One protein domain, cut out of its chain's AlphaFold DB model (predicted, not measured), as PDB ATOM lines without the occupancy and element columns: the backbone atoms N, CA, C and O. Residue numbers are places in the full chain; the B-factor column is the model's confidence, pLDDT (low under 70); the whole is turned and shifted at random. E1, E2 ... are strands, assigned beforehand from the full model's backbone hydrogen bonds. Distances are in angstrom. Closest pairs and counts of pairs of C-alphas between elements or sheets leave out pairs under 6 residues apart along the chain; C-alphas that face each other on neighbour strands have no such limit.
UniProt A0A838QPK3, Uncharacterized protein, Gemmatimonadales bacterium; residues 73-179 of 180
ATOM      1  N   ILE A  73      21.345 -41.285 -12.119       69.19
ATOM      2  CA  ILE A  73      21.206 -42.320 -13.140       69.19
ATOM      3  C   ILE A  73      19.858 -42.109 -13.820       69.19
ATOM      4  O   ILE A  73      18.848 -41.898 -13.143       69.19
ATOM      5  N   THR A  74      19.868 -42.152 -15.147       78.38
ATOM      6  CA  THR A  74      18.665 -42.175 -15.974       78.38
ATOM      7  C   THR A  74      18.660 -43.495 -16.721       78.38
ATOM      8  O   THR A  74      19.607 -43.788 -17.449       78.38
ATOM      9  N   VAL A  75      17.608 -44.279 -16.523       78.75
ATOM     10  CA  VAL A  75      17.371 -45.526 -17.241       78.75
ATOM     11  C   VAL A  75      16.104 -45.351 -18.052       78.75
ATOM     12  O   VAL A  75      15.060 -45.019 -17.499       78.75
ATOM     13  N   ASP A  76      16.218 -45.564 -19.354       83.12
ATOM     14  CA  ASP A  76      15.099 -45.548 -20.281       83.12
ATOM     15  C   ASP A  76      15.003 -46.920 -20.942       83.12
ATOM     16  O   ASP A  76      15.993 -47.437 -21.475       83.12
ATOM     17  N   ARG A  77      13.841 -47.552 -20.808       81.81
ATOM     18  CA  ARG A  77      13.567 -48.878 -21.348       81.81
ATOM     19  C   ARG A  77      12.241 -48.838 -22.070       81.81
ATOM     20  O   ARG A  77      11.201 -48.792 -21.421       81.81
ATOM     21  N   CYS A  78      12.312 -48.902 -23.386       80.81
ATOM     22  CA  CYS A  78      11.144 -49.062 -24.225       80.81
ATOM     23  C   CYS A  78      10.757 -50.525 -24.411       80.81
ATOM     24  O   CYS A  78      11.560 -51.460 -24.276       80.81
ATOM     25  N   CYS A  79       9.521 -50.608 -24.866       82.75
ATOM     26  CA  CYS A  79       8.941 -51.579 -25.757       82.75
ATOM     27  C   CYS A  79       8.401 -52.764 -24.974       82.75
ATOM     28  O   CYS A  79       8.665 -53.935 -25.256       82.75
ATOM     29  N   TYR A  80       7.668 -52.403 -23.929       85.69
ATOM     30  CA  TYR A  80       6.765 -53.253 -23.187       85.69
ATOM     31  C   TYR A  80       5.348 -53.100 -23.755       85.69
ATOM     32  O   TYR A  80       5.062 -52.150 -24.468       85.69
ATOM     33  N   ASP A  81       4.482 -54.049 -23.419       83.62
ATOM     34  CA  ASP A  81       3.032 -54.004 -23.657       83.62
ATOM     35  C   ASP A  81       2.387 -53.854 -22.267       83.62
ATOM     36  O   ASP A  81       2.052 -54.844 -21.607       83.62
ATOM     37  N   LEU A  82       2.420 -52.631 -21.724       81.06
ATOM     38  CA  LEU A  82       1.925 -52.302 -20.377       81.06
ATOM     39  C   LEU A  82       0.435 -51.968 -20.389       81.06
ATOM     40  O   LEU A  82      -0.223 -52.075 -19.349       81.06
ATOM     41  N   ASP A  83      -0.080 -51.558 -21.538       73.94
ATOM     42  CA  ASP A  83      -1.491 -51.328 -21.776       73.94
ATOM     43  C   ASP A  83      -2.228 -52.641 -22.134       73.94
ATOM     44  O   ASP A  83      -3.385 -52.820 -21.763       73.94
ATOM     45  N   GLY A  84      -1.567 -53.653 -22.700       70.88
ATOM     46  CA  GLY A  84      -2.207 -54.902 -23.127       70.88
ATOM     47  C   GLY A  84      -2.901 -54.782 -24.489       70.88
ATOM     48  O   GLY A  84      -3.783 -55.595 -24.797       70.88
ATOM     49  N   GLY A  85      -2.544 -53.761 -25.274       69.75
ATOM     50  CA  GLY A  85      -2.972 -53.521 -26.649       69.75
ATOM     51  C   GLY A  85      -2.284 -54.436 -27.667       69.75
ATOM     52  O   GLY A  85      -2.773 -54.576 -28.791       69.75
ATOM     53  N   GLY A  86      -1.214 -55.132 -27.264       69.69
ATOM     54  CA  GLY A  86      -0.532 -56.161 -28.052       69.69
ATOM     55  C   GLY A  86       0.590 -55.647 -28.957       69.69
ATOM     56  O   GLY A  86       1.354 -56.467 -29.478       69.69
ATOM     57  N   ASP A  87       0.721 -54.331 -29.112       80.31
ATOM     58  CA  ASP A  87       1.911 -53.689 -29.659       80.31
ATOM     59  C   ASP A  87       2.830 -53.299 -28.493       80.31
ATOM     60  O   ASP A  87       2.383 -52.883 -27.435       80.31
ATOM     61  N   ALA A  88       4.134 -53.522 -28.654       82.50
ATOM     62  CA  ALA A  88       5.107 -53.260 -27.601       82.50
ATOM     63  C   ALA A  88       5.751 -51.883 -27.815       82.50
ATOM     64  O   ALA A  88       6.877 -51.800 -28.311       82.50
ATOM     65  N   ASP A  89       5.018 -50.823 -27.496       84.75
ATOM     66  CA  ASP A  89       5.407 -49.415 -27.653       84.75
ATOM     67  C   ASP A  89       5.408 -48.634 -26.328       84.75
ATOM     68  O   ASP A  89       5.791 -47.468 -26.289       84.75
ATOM     69  N   ASP A  90       5.096 -49.274 -25.203       86.94
ATOM     70  CA  ASP A  90       5.208 -48.624 -23.906       86.94
ATOM     71  C   ASP A  90       6.652 -48.608 -23.402       86.94
ATOM     72  O   ASP A  90       7.377 -49.607 -23.434       86.94
ATOM     73  N   GLY A  91       7.066 -47.486 -22.822       89.38
ATOM     74  CA  GLY A  91       8.364 -47.328 -22.190       89.38
ATOM     75  C   GLY A  91       8.302 -46.887 -20.734       89.38
ATOM     76  O   GLY A  91       7.329 -46.320 -20.233       89.38
ATOM     77  N   VAL A  92       9.395 -47.162 -20.023       88.50
ATOM     78  CA  VAL A  92       9.600 -46.793 -18.624       88.50
ATOM     79  C   VAL A  92      10.856 -45.939 -18.506       88.50
ATOM     80  O   VAL A  92      11.966 -46.403 -18.763       88.50
ATOM     81  N   LEU A  93      10.681 -44.706 -18.027       88.88
ATOM     82  CA  LEU A  93      11.772 -43.810 -17.658       88.88
ATOM     83  C   LEU A  93      11.940 -43.774 -16.137       88.88
ATOM     84  O   LEU A  93      11.059 -43.320 -15.398       88.88
ATOM     85  N   VAL A  94      13.122 -44.158 -15.668       82.81
ATOM     86  CA  VAL A  94      13.526 -44.091 -14.265       82.81
ATOM     87  C   VAL A  94      14.644 -43.073 -14.102       82.81
ATOM     88  O   VAL A  94      15.659 -43.117 -14.789       82.81
ATOM     89  N   ILE A  95      14.476 -42.157 -13.153       82.94
ATOM     90  CA  ILE A  95      15.546 -41.277 -12.680       82.94
ATOM     91  C   ILE A  95      15.804 -41.605 -11.219       82.94
ATOM     92  O   ILE A  95      14.926 -41.416 -10.373       82.94
ATOM     93  N   ALA A  96      17.021 -42.029 -10.907       75.19
ATOM     94  CA  ALA A  96      17.445 -42.423  -9.571       75.19
ATOM     95  C   ALA A  96      18.773 -41.758  -9.181       75.19
ATOM     96  O   ALA A  96      19.412 -41.047  -9.963       75.19
ATOM     97  N   ARG A  97      19.176 -41.943  -7.924       69.56
ATOM     98  CA  ARG A  97      20.576 -41.771  -7.517       69.56
ATOM     99  C   ARG A  97      21.242 -43.136  -7.580       69.56
ATOM    100  O   ARG A  97      20.595 -44.103  -7.203       69.56
ATOM    101  N   ARG A  98      22.523 -43.180  -7.953       68.75
ATOM    102  CA  ARG A  98      23.313 -44.415  -7.876       68.75
ATOM    103  C   ARG A  98      23.208 -45.047  -6.479       68.75
ATOM    104  O   ARG A  98      23.500 -44.337  -5.510       68.75
ATOM    105  N   ASN A  99      22.832 -46.328  -6.384       64.00
ATOM    106  CA  ASN A  99      22.635 -47.056  -5.114       64.00
ATOM    107  C   ASN A  99      21.677 -46.344  -4.145       64.00
ATOM    108  O   ASN A  99      21.935 -46.226  -2.940       64.00
ATOM    109  N   GLY A 100      20.630 -45.724  -4.678       66.81
ATOM    110  CA  GLY A 100      19.805 -44.786  -3.937       66.81
ATOM    111  C   GLY A 100      18.356 -44.785  -4.395       66.81
ATOM    112  O   GLY A 100      17.979 -45.448  -5.353       66.81
ATOM    113  N   PRO A 101      17.492 -44.018  -3.713       70.75
ATOM    114  CA  PRO A 101      16.075 -44.050  -4.013       70.75
ATOM    115  C   PRO A 101      15.787 -43.476  -5.401       70.75
ATOM    116  O   PRO A 101      16.342 -42.447  -5.810       70.75
ATOM    117  N   VAL A 102      14.813 -44.090  -6.064       75.44
ATOM    118  CA  VAL A 102      14.182 -43.558  -7.269       75.44
ATOM    119  C   VAL A 102      13.594 -42.178  -6.970       75.44
ATOM    120  O   VAL A 102      12.870 -41.971  -5.991       75.44
ATOM    121  N   ARG A 103      13.928 -41.211  -7.823       79.12
ATOM    122  CA  ARG A 103      13.430 -39.833  -7.772       79.12
ATOM    123  C   ARG A 103      12.216 -39.641  -8.663       79.12
ATOM    124  O   ARG A 103      11.330 -38.870  -8.292       79.12
ATOM    125  N   ARG A 104      12.194 -40.307  -9.818       84.69
ATOM    126  CA  ARG A 104      11.077 -40.283 -10.758       84.69
ATOM    127  C   ARG A 104      10.938 -41.629 -11.455       84.69
ATOM    128  O   ARG A 104      11.938 -42.199 -11.870       84.69
ATOM    129  N   LEU A 105       9.699 -42.075 -11.587       83.00
ATOM    130  CA  LEU A 105       9.276 -43.173 -12.446       83.00
ATOM    131  C   LEU A 105       8.193 -42.621 -13.371       83.00
ATOM    132  O   LEU A 105       7.207 -42.072 -12.873       83.00
ATOM    133  N   SER A 106       8.374 -42.761 -14.675       89.38
ATOM    134  CA  SER A 106       7.391 -42.381 -15.688       89.38
ATOM    135  C   SER A 106       7.123 -43.561 -16.616       89.38
ATOM    136  O   SER A 106       8.060 -44.270 -16.968       89.38
ATOM    137  N   ILE A 107       5.859 -43.756 -16.983       89.69
ATOM    138  CA  ILE A 107       5.431 -44.667 -18.052       89.69
ATOM    139  C   ILE A 107       4.950 -43.797 -19.204       89.69
ATOM    140  O   ILE A 107       4.185 -42.851 -18.968       89.69
ATOM    141  N   TYR A 108       5.431 -44.087 -20.403       91.00
ATOM    142  CA  TYR A 108       5.105 -43.371 -21.628       91.00
ATOM    143  C   TYR A 108       4.765 -44.346 -22.753       91.00
ATOM    144  O   TYR A 108       5.116 -45.514 -22.657       91.00
ATOM    145  N   GLU A 109       4.110 -43.842 -23.789       90.38
ATOM    146  CA  GLU A 109       3.850 -44.539 -25.050       90.38
ATOM    147  C   GLU A 109       4.706 -43.895 -26.143       90.38
ATOM    148  O   GLU A 109       4.644 -42.672 -26.321       90.38
ATOM    149  N   ASP A 110       5.509 -44.718 -26.815       91.00
ATOM    150  CA  ASP A 110       6.467 -44.364 -27.865       91.00
ATOM    151  C   ASP A 110       5.738 -44.144 -29.201       91.00
ATOM    152  O   ASP A 110       5.598 -45.045 -30.034       91.00
ATOM    153  N   GLN A 111       5.231 -42.926 -29.396       90.31
ATOM    154  CA  GLN A 111       4.407 -42.570 -30.557       90.31
ATOM    155  C   GLN A 111       5.220 -42.559 -31.850       90.31
ATOM    156  O   GLN A 111       4.716 -42.890 -32.928       90.31
ATOM    157  N   ASP A 112       6.480 -42.144 -31.749       90.19
ATOM    158  CA  ASP A 112       7.379 -42.017 -32.890       90.19
ATOM    159  C   ASP A 112       8.208 -43.290 -33.149       90.19
ATOM    160  O   ASP A 112       8.904 -43.371 -34.169       90.19
ATOM    161  N   ARG A 113       8.053 -44.317 -32.298       89.19
ATOM    162  CA  ARG A 113       8.748 -45.614 -32.350       89.19
ATOM    163  C   ARG A 113      10.265 -45.469 -32.284       89.19
ATOM    164  O   ARG A 113      11.005 -46.235 -32.919       89.19
ATOM    165  N   SER A 114      10.747 -44.459 -31.572       88.81
ATOM    166  CA  SER A 114      12.171 -44.165 -31.439       88.81
ATOM    167  C   SER A 114      12.888 -45.077 -30.438       88.81
ATOM    168  O   SER A 114      14.126 -45.105 -30.401       88.81
ATOM    169  N   GLY A 115      12.151 -45.844 -29.636       87.38
ATOM    170  CA  GLY A 115      12.680 -46.759 -28.634       87.38
ATOM    171  C   GLY A 115      13.141 -46.084 -27.339       87.38
ATOM    172  O   GLY A 115      13.844 -46.721 -26.548       87.38
ATOM    173  N   HIS A 116      12.830 -44.803 -27.142       86.69
ATOM    174  CA  HIS A 116      13.188 -44.006 -25.965       86.69
ATOM    175  C   HIS A 116      12.247 -42.803 -25.833       86.69
ATOM    176  O   HIS A 116      11.614 -42.424 -26.803       86.69
ATOM    177  N   LEU A 117      12.194 -42.158 -24.665       87.31
ATOM    178  CA  LEU A 117      11.295 -41.025 -24.456       87.31
ATOM    179  C   LEU A 117      11.718 -39.804 -25.290       87.31
ATOM    180  O   LEU A 117      12.789 -39.222 -25.060       87.31
ATOM    181  N   THR A 118      10.821 -39.332 -26.150       91.88
ATOM    182  CA  THR A 118      10.940 -38.089 -26.918       91.88
ATOM    183  C   THR A 118       9.873 -37.065 -26.502       91.88
ATOM    184  O   THR A 118       8.975 -37.354 -25.707       91.88
ATOM    185  N   PRO A 119       9.972 -35.801 -26.961       93.25
ATOM    186  CA  PRO A 119       8.931 -34.803 -26.724       93.25
ATOM    187  C   PRO A 119       7.580 -35.106 -27.386       93.25
ATOM    188  O   PRO A 119       6.592 -34.491 -26.982       93.25
ATOM    189  N   ASP A 120       7.547 -35.989 -28.388       91.00
ATOM    190  CA  ASP A 120       6.332 -36.329 -29.137       91.00
ATOM    191  C   ASP A 120       5.540 -37.481 -28.479       91.00
ATOM    192  O   ASP A 120       4.393 -37.740 -28.849       91.00
ATOM    193  N   ASP A 121       6.110 -38.108 -27.447       91.06
ATOM    194  CA  ASP A 121       5.509 -39.217 -26.708       91.06
ATOM    195  C   ASP A 121       4.462 -38.792 -25.675       91.06
ATOM    196  O   ASP A 121       4.480 -37.697 -25.096       91.06
ATOM    197  N   ILE A 122       3.560 -39.725 -25.361       89.38
ATOM    198  CA  ILE A 122       2.504 -39.517 -24.368       89.38
ATOM    199  C   ILE A 122       2.928 -40.103 -23.024       89.38
ATOM    200  O   ILE A 122       3.054 -41.311 -22.860       89.38
ATOM    201  N   ILE A 123       3.056 -39.254 -22.003       89.00
ATOM    202  CA  ILE A 123       3.288 -39.709 -20.626       89.00
ATOM    203  C   ILE A 123       1.962 -40.165 -20.005       89.00
ATOM    204  O   ILE A 123       1.115 -39.346 -19.646       89.00
ATOM    205  N   ARG A 124       1.814 -41.479 -19.811       84.00
ATOM    206  CA  ARG A 124       0.622 -42.126 -19.238       84.00
ATOM    207  C   ARG A 124       0.601 -42.090 -17.708       84.00
ATOM    208  O   ARG A 124      -0.451 -41.926 -17.096       84.00
ATOM    209  N   PHE A 125       1.766 -42.196 -17.067       87.00
ATOM    210  CA  PHE A 125       1.888 -42.135 -15.608       87.00
ATOM    211  C   PHE A 125       3.200 -41.472 -15.204       87.00
ATOM    212  O   PHE A 125       4.236 -41.681 -15.828       87.00
ATOM    213  N   THR A 126       3.199 -40.681 -14.132       88.50
ATOM    214  CA  THR A 126       4.441 -40.193 -13.522       88.50
ATOM    215  C   THR A 126       4.316 -40.132 -12.016       88.50
ATOM    216  O   THR A 126       3.357 -39.601 -11.456       88.50
ATOM    217  N   ARG A 127       5.355 -40.625 -11.353       81.69
ATOM    218  CA  ARG A 127       5.481 -40.629  -9.909       81.69
ATOM    219  C   ARG A 127       6.827 -40.068  -9.496       81.69
ATOM    220  O   ARG A 127       7.866 -40.455 -10.018       81.69
ATOM    221  N   TYR A 128       6.792 -39.199  -8.493       82.12
ATOM    222  CA  TYR A 128       7.978 -38.625  -7.873       82.12
ATOM    223  C   TYR A 128       8.216 -39.236  -6.487       82.12
ATOM    224  O   TYR A 128       7.274 -39.484  -5.732       82.12
ATOM    225  N   GLY A 129       9.485 -39.422  -6.131       66.50
ATOM    226  CA  GLY A 129       9.906 -39.822  -4.787       66.50
ATOM    227  C   GLY A 129       9.683 -41.298  -4.419       66.50
ATOM    228  O   GLY A 129       9.518 -42.160  -5.276       66.50
ATOM    229  N   HIS A 130       9.738 -41.559  -3.104       56.62
ATOM    230  CA  HIS A 130      10.049 -42.835  -2.435       56.62
ATOM    231  C   HIS A 130       9.482 -44.122  -3.047       56.62
ATOM    232  O   HIS A 130       8.364 -44.168  -3.551       56.62
ATOM    233  N   ARG A 131      10.211 -45.224  -2.870       57.22
ATOM    234  CA  ARG A 131       9.777 -46.582  -3.212       57.22
ATOM    235  C   ARG A 131       8.402 -46.917  -2.613       57.22
ATOM    236  O   ARG A 131       8.129 -46.599  -1.457       57.22
ATOM    237  N   LYS A 132       7.533 -47.541  -3.408       58.56
ATOM    238  CA  LYS A 132       6.284 -48.155  -2.935       58.56
ATOM    239  C   LYS A 132       6.464 -49.664  -2.985       58.56
ATOM    240  O   LYS A 132       6.937 -50.182  -3.988       58.56
ATOM    241  N   THR A 133       6.076 -50.345  -1.920       58.47
ATOM    242  CA  THR A 133       5.956 -51.803  -1.905       58.47
ATOM    243  C   THR A 133       4.653 -52.212  -2.593       58.47
ATOM    244  O   THR A 133       3.650 -51.498  -2.502       58.47
ATOM    245  N   VAL A 134       4.679 -53.343  -3.298       62.06
ATOM    246  CA  VAL A 134       3.568 -53.895  -4.091       62.06
ATOM    247  C   VAL A 134       2.615 -54.688  -3.191       62.06
ATOM    248  O   VAL A 134       2.446 -55.884  -3.358       62.06
ATOM    249  N   ASP A 135       2.011 -54.038  -2.200       58.78
ATOM    250  CA  ASP A 135       1.019 -54.683  -1.317       58.78
ATOM    251  C   ASP A 135      -0.399 -54.150  -1.580       58.78
ATOM    252  O   ASP A 135      -1.207 -53.987  -0.666       58.78
ATOM    253  N   TRP A 136      -0.715 -53.831  -2.839       58.56
ATOM    254  CA  TRP A 136      -2.043 -53.364  -3.239       58.56
ATOM    255  C   TRP A 136      -2.523 -54.123  -4.477       58.56
ATOM    256  O   TRP A 136      -1.938 -54.003  -5.546       58.56
ATOM    257  N   ASN A 137      -3.592 -54.906  -4.314       59.66
ATOM    258  CA  ASN A 137      -4.271 -55.604  -5.405       59.66
ATOM    259  C   ASN A 137      -5.794 -55.457  -5.244       59.66
ATOM    260  O   ASN A 137      -6.445 -56.327  -4.656       59.66
ATOM    261  N   PRO A 138      -6.371 -54.313  -5.646       62.88
ATOM    262  CA  PRO A 138      -7.811 -54.123  -5.591       62.88
ATOM    263  C   PRO A 138      -8.490 -54.931  -6.719       62.88
ATOM    264  O   PRO A 138      -7.941 -55.050  -7.814       62.88
ATOM    265  N   PRO A 139      -9.690 -55.486  -6.480       68.81
ATOM    266  CA  PRO A 139     -10.407 -56.257  -7.491       68.81
ATOM    267  C   PRO A 139     -10.727 -55.403  -8.727       68.81
ATOM    268  O   PRO A 139     -11.122 -54.246  -8.599       68.81
ATOM    269  N   GLY A 140     -10.589 -55.996  -9.917       74.38
ATOM    270  CA  GLY A 140     -10.879 -55.343 -11.199       74.38
ATOM    271  C   GLY A 140      -9.695 -54.628 -11.857       74.38
ATOM    272  O   GLY A 140      -9.884 -54.058 -12.925       74.38
ATOM    273  N   LEU A 141      -8.496 -54.672 -11.264       78.25
ATOM    274  CA  LEU A 141      -7.262 -54.191 -11.892       78.25
ATOM    275  C   LEU A 141      -6.381 -55.355 -12.367       78.25
ATOM    276  O   LEU A 141      -6.303 -56.401 -11.721       78.25
ATOM    277  N   THR A 142      -5.685 -55.141 -13.478       81.12
ATOM    278  CA  THR A 142      -4.618 -56.002 -13.992       81.12
ATOM    279  C   THR A 142      -3.286 -55.560 -13.398       81.12
ATOM    280  O   THR A 142      -3.037 -54.367 -13.228       81.12
ATOM    281  N   THR A 143      -2.429 -56.528 -13.074       80.75
ATOM    282  CA  THR A 143      -1.057 -56.290 -12.613       80.75
ATOM    283  C   THR A 143      -0.077 -56.886 -13.617       80.75
ATOM    284  O   THR A 143      -0.148 -58.083 -13.896       80.75
ATOM    285  N   ILE A 144       0.841 -56.065 -14.123       80.88
ATOM    286  CA  ILE A 144       1.933 -56.454 -15.020       80.88
ATOM    287  C   ILE A 144       3.249 -56.223 -14.287       80.88
ATOM    288  O   ILE A 144       3.439 -55.193 -13.643       80.88
ATOM    289  N   THR A 145       4.159 -57.188 -14.375       81.56
ATOM    290  CA  THR A 145       5.414 -57.173 -13.624       81.56
ATOM    291  C   THR A 145       6.589 -57.478 -14.544       81.56
ATOM    292  O   THR A 145       6.646 -58.549 -15.144       81.56
ATOM    293  N   HIS A 146       7.561 -56.569 -14.586       76.25
ATOM    294  CA  HIS A 146       8.830 -56.725 -15.287       76.25
ATOM    295  C   HIS A 146       9.955 -56.775 -14.272       76.25
ATOM    296  O   HIS A 146      10.176 -55.814 -13.549       76.25
ATOM    297  N   CYS A 147      10.662 -57.893 -14.199       74.56
ATOM    298  CA  CYS A 147      11.722 -58.070 -13.220       74.56
ATOM    299  C   CYS A 147      13.110 -57.874 -13.818       74.56
ATOM    300  O   CYS A 147      13.301 -57.892 -15.037       74.56
ATOM    301  N   CYS A 148      14.059 -57.872 -12.892       75.19
ATOM    302  CA  CYS A 148      15.440 -58.253 -13.087       75.19
ATOM    303  C   CYS A 148      16.221 -57.250 -13.949       75.19
ATOM    304  O   CYS A 148      16.825 -57.600 -14.963       75.19
ATOM    305  N   GLN A 149      16.173 -55.983 -13.540       73.62
ATOM    306  CA  GLN A 149      16.872 -54.847 -14.139       73.62
ATOM    307  C   GLN A 149      17.737 -54.152 -13.079       73.62
ATOM    308  O   GLN A 149      17.517 -54.345 -11.898       73.62
ATOM    309  N   ASP A 150      18.731 -53.369 -13.491       68.31
ATOM    310  CA  ASP A 150      19.512 -52.502 -12.590       68.31
ATOM    311  C   ASP A 150      19.034 -51.059 -12.811       68.31
ATOM    312  O   ASP A 150      19.506 -50.356 -13.712       68.31
ATOM    313  N   LEU A 151      17.979 -50.667 -12.094       72.19
ATOM    314  CA  LEU A 151      17.312 -49.369 -12.233       72.19
ATOM    315  C   LEU A 151      17.921 -48.306 -11.314       72.19
ATOM    316  O   LEU A 151      17.742 -47.108 -11.563       72.19
ATOM    317  N   ASP A 152      18.634 -48.721 -10.268       65.75
ATOM    318  CA  ASP A 152      19.374 -47.829  -9.380       65.75
ATOM    319  C   ASP A 152      20.853 -47.644  -9.784       65.75
ATOM    320  O   ASP A 152      21.512 -46.709  -9.312       65.75
ATOM    321  N   GLY A 153      21.350 -48.445 -10.730       55.59
ATOM    322  CA  GLY A 153      22.610 -48.268 -11.442       55.59
ATOM    323  C   GLY A 153      23.850 -48.554 -10.605       55.59
ATOM    324  O   GLY A 153      24.912 -47.978 -10.884       55.59
ATOM    325  N   GLY A 154      23.757 -49.340  -9.538       55.19
ATOM    326  CA  GLY A 154      24.917 -49.618  -8.693       55.19
ATOM    327  C   GLY A 154      25.001 -51.023  -8.110       55.19
ATOM    328  O   GLY A 154      25.922 -51.274  -7.322       55.19
ATOM    329  N   GLY A 155      24.125 -51.926  -8.549       61.66
ATOM    330  CA  GLY A 155      24.004 -53.283  -8.038       61.66
ATOM    331  C   GLY A 155      23.854 -54.360  -9.122       61.66
ATOM    332  O   GLY A 155      24.140 -54.128 -10.298       61.66
ATOM    333  N   PRO A 156      23.498 -55.593  -8.719       62.78
ATOM    334  CA  PRO A 156      23.039 -56.623  -9.646       62.78
ATOM    335  C   PRO A 156      21.710 -56.221 -10.313       62.78
ATOM    336  O   PRO A 156      21.082 -55.244  -9.945       62.78
ATOM    337  N   ALA A 157      21.280 -56.972 -11.330       72.62
ATOM    338  CA  ALA A 157      19.987 -56.742 -11.974       72.62
ATOM    339  C   ALA A 157      18.853 -57.400 -11.166       72.62
ATOM    340  O   ALA A 157      18.334 -58.450 -11.555       72.62
ATOM    341  N   ASP A 158      18.517 -56.818 -10.020       68.31
ATOM    342  CA  ASP A 158      17.507 -57.301  -9.074       68.31
ATOM    343  C   ASP A 158      16.308 -56.361  -8.907       68.31
ATOM    344  O   ASP A 158      15.339 -56.728  -8.245       68.31
ATOM    345  N   ASP A 159      16.259 -55.223  -9.593       71.94
ATOM    346  CA  ASP A 159      15.078 -54.369  -9.598       71.94
ATOM    347  C   ASP A 159      13.972 -54.916 -10.506       71.94
ATOM    348  O   ASP A 159      14.203 -55.415 -11.607       71.94
ATOM    349  N   GLY A 160      12.723 -54.761 -10.083       77.31
ATOM    350  CA  GLY A 160      11.542 -54.988 -10.901       77.31
ATOM    351  C   GLY A 160      10.598 -53.795 -10.889       77.31
ATOM    352  O   GLY A 160      10.486 -53.082  -9.895       77.31
ATOM    353  N   VAL A 161       9.881 -53.599 -11.989       80.50
ATOM    354  CA  VAL A 161       8.765 -52.666 -12.133       80.50
ATOM    355  C   VAL A 161       7.468 -53.456 -12.071       80.50
ATOM    356  O   VAL A 161       7.307 -54.464 -12.753       80.50
ATOM    357  N   VAL A 162       6.522 -52.980 -11.275       83.62
ATOM    358  CA  VAL A 162       5.126 -53.402 -11.356       83.62
ATOM    359  C   VAL A 162       4.276 -52.246 -11.856       83.62
ATOM    360  O   VAL A 162       4.486 -51.095 -11.457       83.62
ATOM    361  N   VAL A 163       3.294 -52.568 -12.684       83.31
ATOM    362  CA  VAL A 163       2.264 -51.664 -13.183       83.31
ATOM    363  C   VAL A 163       0.912 -52.268 -12.836       83.31
ATOM    364  O   VAL A 163       0.681 -53.458 -13.035       83.31
ATOM    365  N   VAL A 164       0.032 -51.457 -12.263       83.06
ATOM    366  CA  VAL A 164      -1.331 -51.836 -11.894       83.06
ATOM    367  C   VAL A 164      -2.283 -50.871 -12.581       83.06
ATOM    368  O   VAL A 164      -2.134 -49.653 -12.459       83.06
ATOM    369  N   GLY A 165      -3.268 -51.400 -13.293       84.12
ATOM    370  CA  GLY A 165      -4.131 -50.597 -14.147       84.12
ATOM    371  C   GLY A 165      -5.282 -51.387 -14.747       84.12
ATOM    372  O   GLY A 165      -5.567 -52.508 -14.333       84.12
ATOM    373  N   THR A 166      -5.958 -50.788 -15.715       81.31
ATOM    374  CA  THR A 166      -6.970 -51.451 -16.537       81.31
ATOM    375  C   THR A 166      -6.569 -51.309 -17.999       81.31
ATOM    376  O   THR A 166      -6.506 -50.173 -18.471       81.31
ATOM    377  N   PRO A 167      -6.355 -52.428 -18.706       73.25
ATOM    378  CA  PRO A 167      -6.176 -52.412 -20.148       73.25
ATOM    379  C   PRO A 167      -7.333 -51.716 -20.890       73.25
ATOM    380  O   PRO A 167      -8.481 -51.811 -20.431       73.25
ATOM    381  N   PRO A 168      -7.080 -51.094 -22.053       69.44
ATOM    382  CA  PRO A 168      -5.752 -50.825 -22.585       69.44
ATOM    383  C   PRO A 168      -5.096 -49.633 -21.856       69.44
ATOM    384  O   PRO A 168      -4.194 -49.796 -21.047       69.44
ATOM    385  N   ASP A 169      -5.663 -48.436 -21.945       71.31
ATOM    386  CA  ASP A 169      -4.851 -47.218 -21.788       71.31
ATOM    387  C   ASP A 169      -4.776 -46.615 -20.369       71.31
ATOM    388  O   ASP A 169      -4.545 -45.407 -20.221       71.31
ATOM    389  N   HIS A 170      -5.042 -47.378 -19.300       81.12
ATOM    390  CA  HIS A 170      -5.187 -46.794 -17.959       81.12
ATOM    391  C   HIS A 170      -4.255 -47.395 -16.903       81.12
ATOM    392  O   HIS A 170      -4.490 -48.473 -16.356       81.12
ATOM    393  N   VAL A 171      -3.252 -46.605 -16.509       81.12
ATOM    394  CA  VAL A 171      -2.332 -46.913 -15.409       81.12
ATOM    395  C   VAL A 171      -2.796 -46.246 -14.114       81.12
ATOM    396  O   VAL A 171      -2.776 -45.024 -13.977       81.12
ATOM    397  N   ALA A 172      -3.151 -47.055 -13.115       81.06
ATOM    398  CA  ALA A 172      -3.543 -46.571 -11.791       81.06
ATOM    399  C   ALA A 172      -2.334 -46.393 -10.855       81.06
ATOM    400  O   ALA A 172      -2.311 -45.499 -10.001       81.06
ATOM    401  N   GLN A 173      -1.323 -47.251 -10.991       82.00
ATOM    402  CA  GLN A 173      -0.116 -47.224 -10.177       82.00
ATOM    403  C   GLN A 173       1.056 -47.876 -10.910       82.00
ATOM    404  O   GLN A 173       0.891 -48.882 -11.585       82.00
ATOM    405  N   ALA A 174       2.265 -47.378 -10.648       82.75
ATOM    406  CA  ALA A 174       3.491 -48.128 -10.879       82.75
ATOM    407  C   ALA A 174       4.448 -48.040  -9.680       82.75
ATOM    408  O   ALA A 174       4.450 -47.054  -8.925       82.75
ATOM    409  N   ALA A 175       5.251 -49.083  -9.479       81.62
ATOM    410  CA  ALA A 175       6.233 -49.152  -8.404       81.62
ATOM    411  C   ALA A 175       7.477 -49.949  -8.807       81.62
ATOM    412  O   ALA A 175       7.407 -50.822  -9.661       81.62
ATOM    413  N   ILE A 176       8.599 -49.648  -8.144       76.25
ATOM    414  CA  ILE A 176       9.852 -50.400  -8.256       76.25
ATOM    415  C   ILE A 176      10.061 -51.215  -6.978       76.25
ATOM    416  O   ILE A 176       9.845 -50.717  -5.866       76.25
ATOM    417  N   TYR A 177      10.465 -52.469  -7.128       74.44
ATOM    418  CA  TYR A 177      10.749 -53.392  -6.040       74.44
ATOM    419  C   TYR A 177      12.025 -54.192  -6.321       74.44
ATOM    420  O   TYR A 177      12.564 -54.113  -7.407       74.44
ATOM    421  N   GLU A 178      12.491 -54.951  -5.334       70.50
ATOM    422  CA  GLU A 178      13.720 -55.751  -5.417       70.50
ATOM    423  C   GLU A 178      13.287 -57.204  -5.430       70.50
ATOM    424  O   GLU A 178      12.450 -57.613  -4.611       70.50
ATOM    425  N   VAL A 179      13.858 -57.969  -6.339       66.44
ATOM    426  CA  VAL A 179      13.691 -59.403  -6.477       66.44
ATOM    427  C   VAL A 179      14.740 -60.046  -5.574       66.44
ATOM    428  O   VAL A 179      15.927 -60.013  -5.869       66.44
TER     429      VAL A 179
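AT A GLANCE: This is residues 73 to 179 of the 180 residues of an uncharacterized protein of Gemmatimonadales bacterium (UniProt A0A838QPK3). Two twisted antiparallel sheets, one of four strands and one of three, stand face to face as a sandwich, with the strands of one crossed over those of the other. The two sheets come closest where E7 passes E4 and E3, while E1 and E5 stay apart, and the long link of residues 129 to 141 takes the chain from one sheet to the other. The printed part has 107 residues with no named helix and seven named strands, E1 to E7 along the chain, in the orders E1 - E2 - E3 - E4 and E5 - E6 - E7. The class is all strand, with 56 residues in named strands. The whole is compact, with a radius of gyration of the C-alphas of 13.1 A and spans of 35 by 34 by 21 A.

IN THESE COORDINATES: In the larger sheet, E1 is residues 73 to 80, 20.7 A long, and begins at C-alpha 73 at (21.206, -42.320, -13.140). E2, residues 90 to 97, is 23.5 A long, E3, residues 102 to 109, is 20.6 A, and E4, residues 122 to 128, is 17.4 A. In the smaller sheet, E5 is residues 142 to 149, 21.5 A long, and begins at C-alpha 142 at (-4.618, -56.002, -13.992). E6, residues 159 to 166, is 23.3 A long, and E7, residues 170 to 178, is 24.4 A, ending at C-alpha 178 at (13.720, -55.751, -5.417).

HOW THE PARTS SIT: E1 E2 E3 E4 is a meander, each strand the antiparallel neighbour of the one before, with edge strands E1 and E4. In the hairpin E1 and E2, N 75 and O 94 are 2.9 A apart, within hydrogen-bond range. In the hairpin E2 and E3, N 93 and O 106 are at 2.9 A, and in the hairpin E3 and E4, N 127 and O 105 are at 2.8 A. E5 E6 E7 is a second meander. In the hairpin E5 and E6, N 144 and O 163 are at 2.8 A, and in the hairpin E6 and E7, N 162 and O 175 are at 2.8 A. The two sheets form a sandwich, two sheets face to face, with the facing parts 10.0 A centre to centre, their best planes 14 degrees apart and their strands at 48 degrees. The closest C-alphas of E4 and E7 are those of Phe 125 and Val 171, 6.4 A apart. The closest of E3 and E7 are those of Leu 105 and Ala 174, at 7.8 A. E2 and E6 are apart.

THE WHOLE: The two C-alphas farthest apart are those of Gly 140 and Gly 154, at 36.3 A. The printed part has no cut. The links E3 to E4 and E4 to E5 are long, with 12 and 13 residues. The mean pLDDT of the printed part is 77.5, and 27 residues are under 70, among them residues 97 to 100, 129 to 139 and 152 to 156.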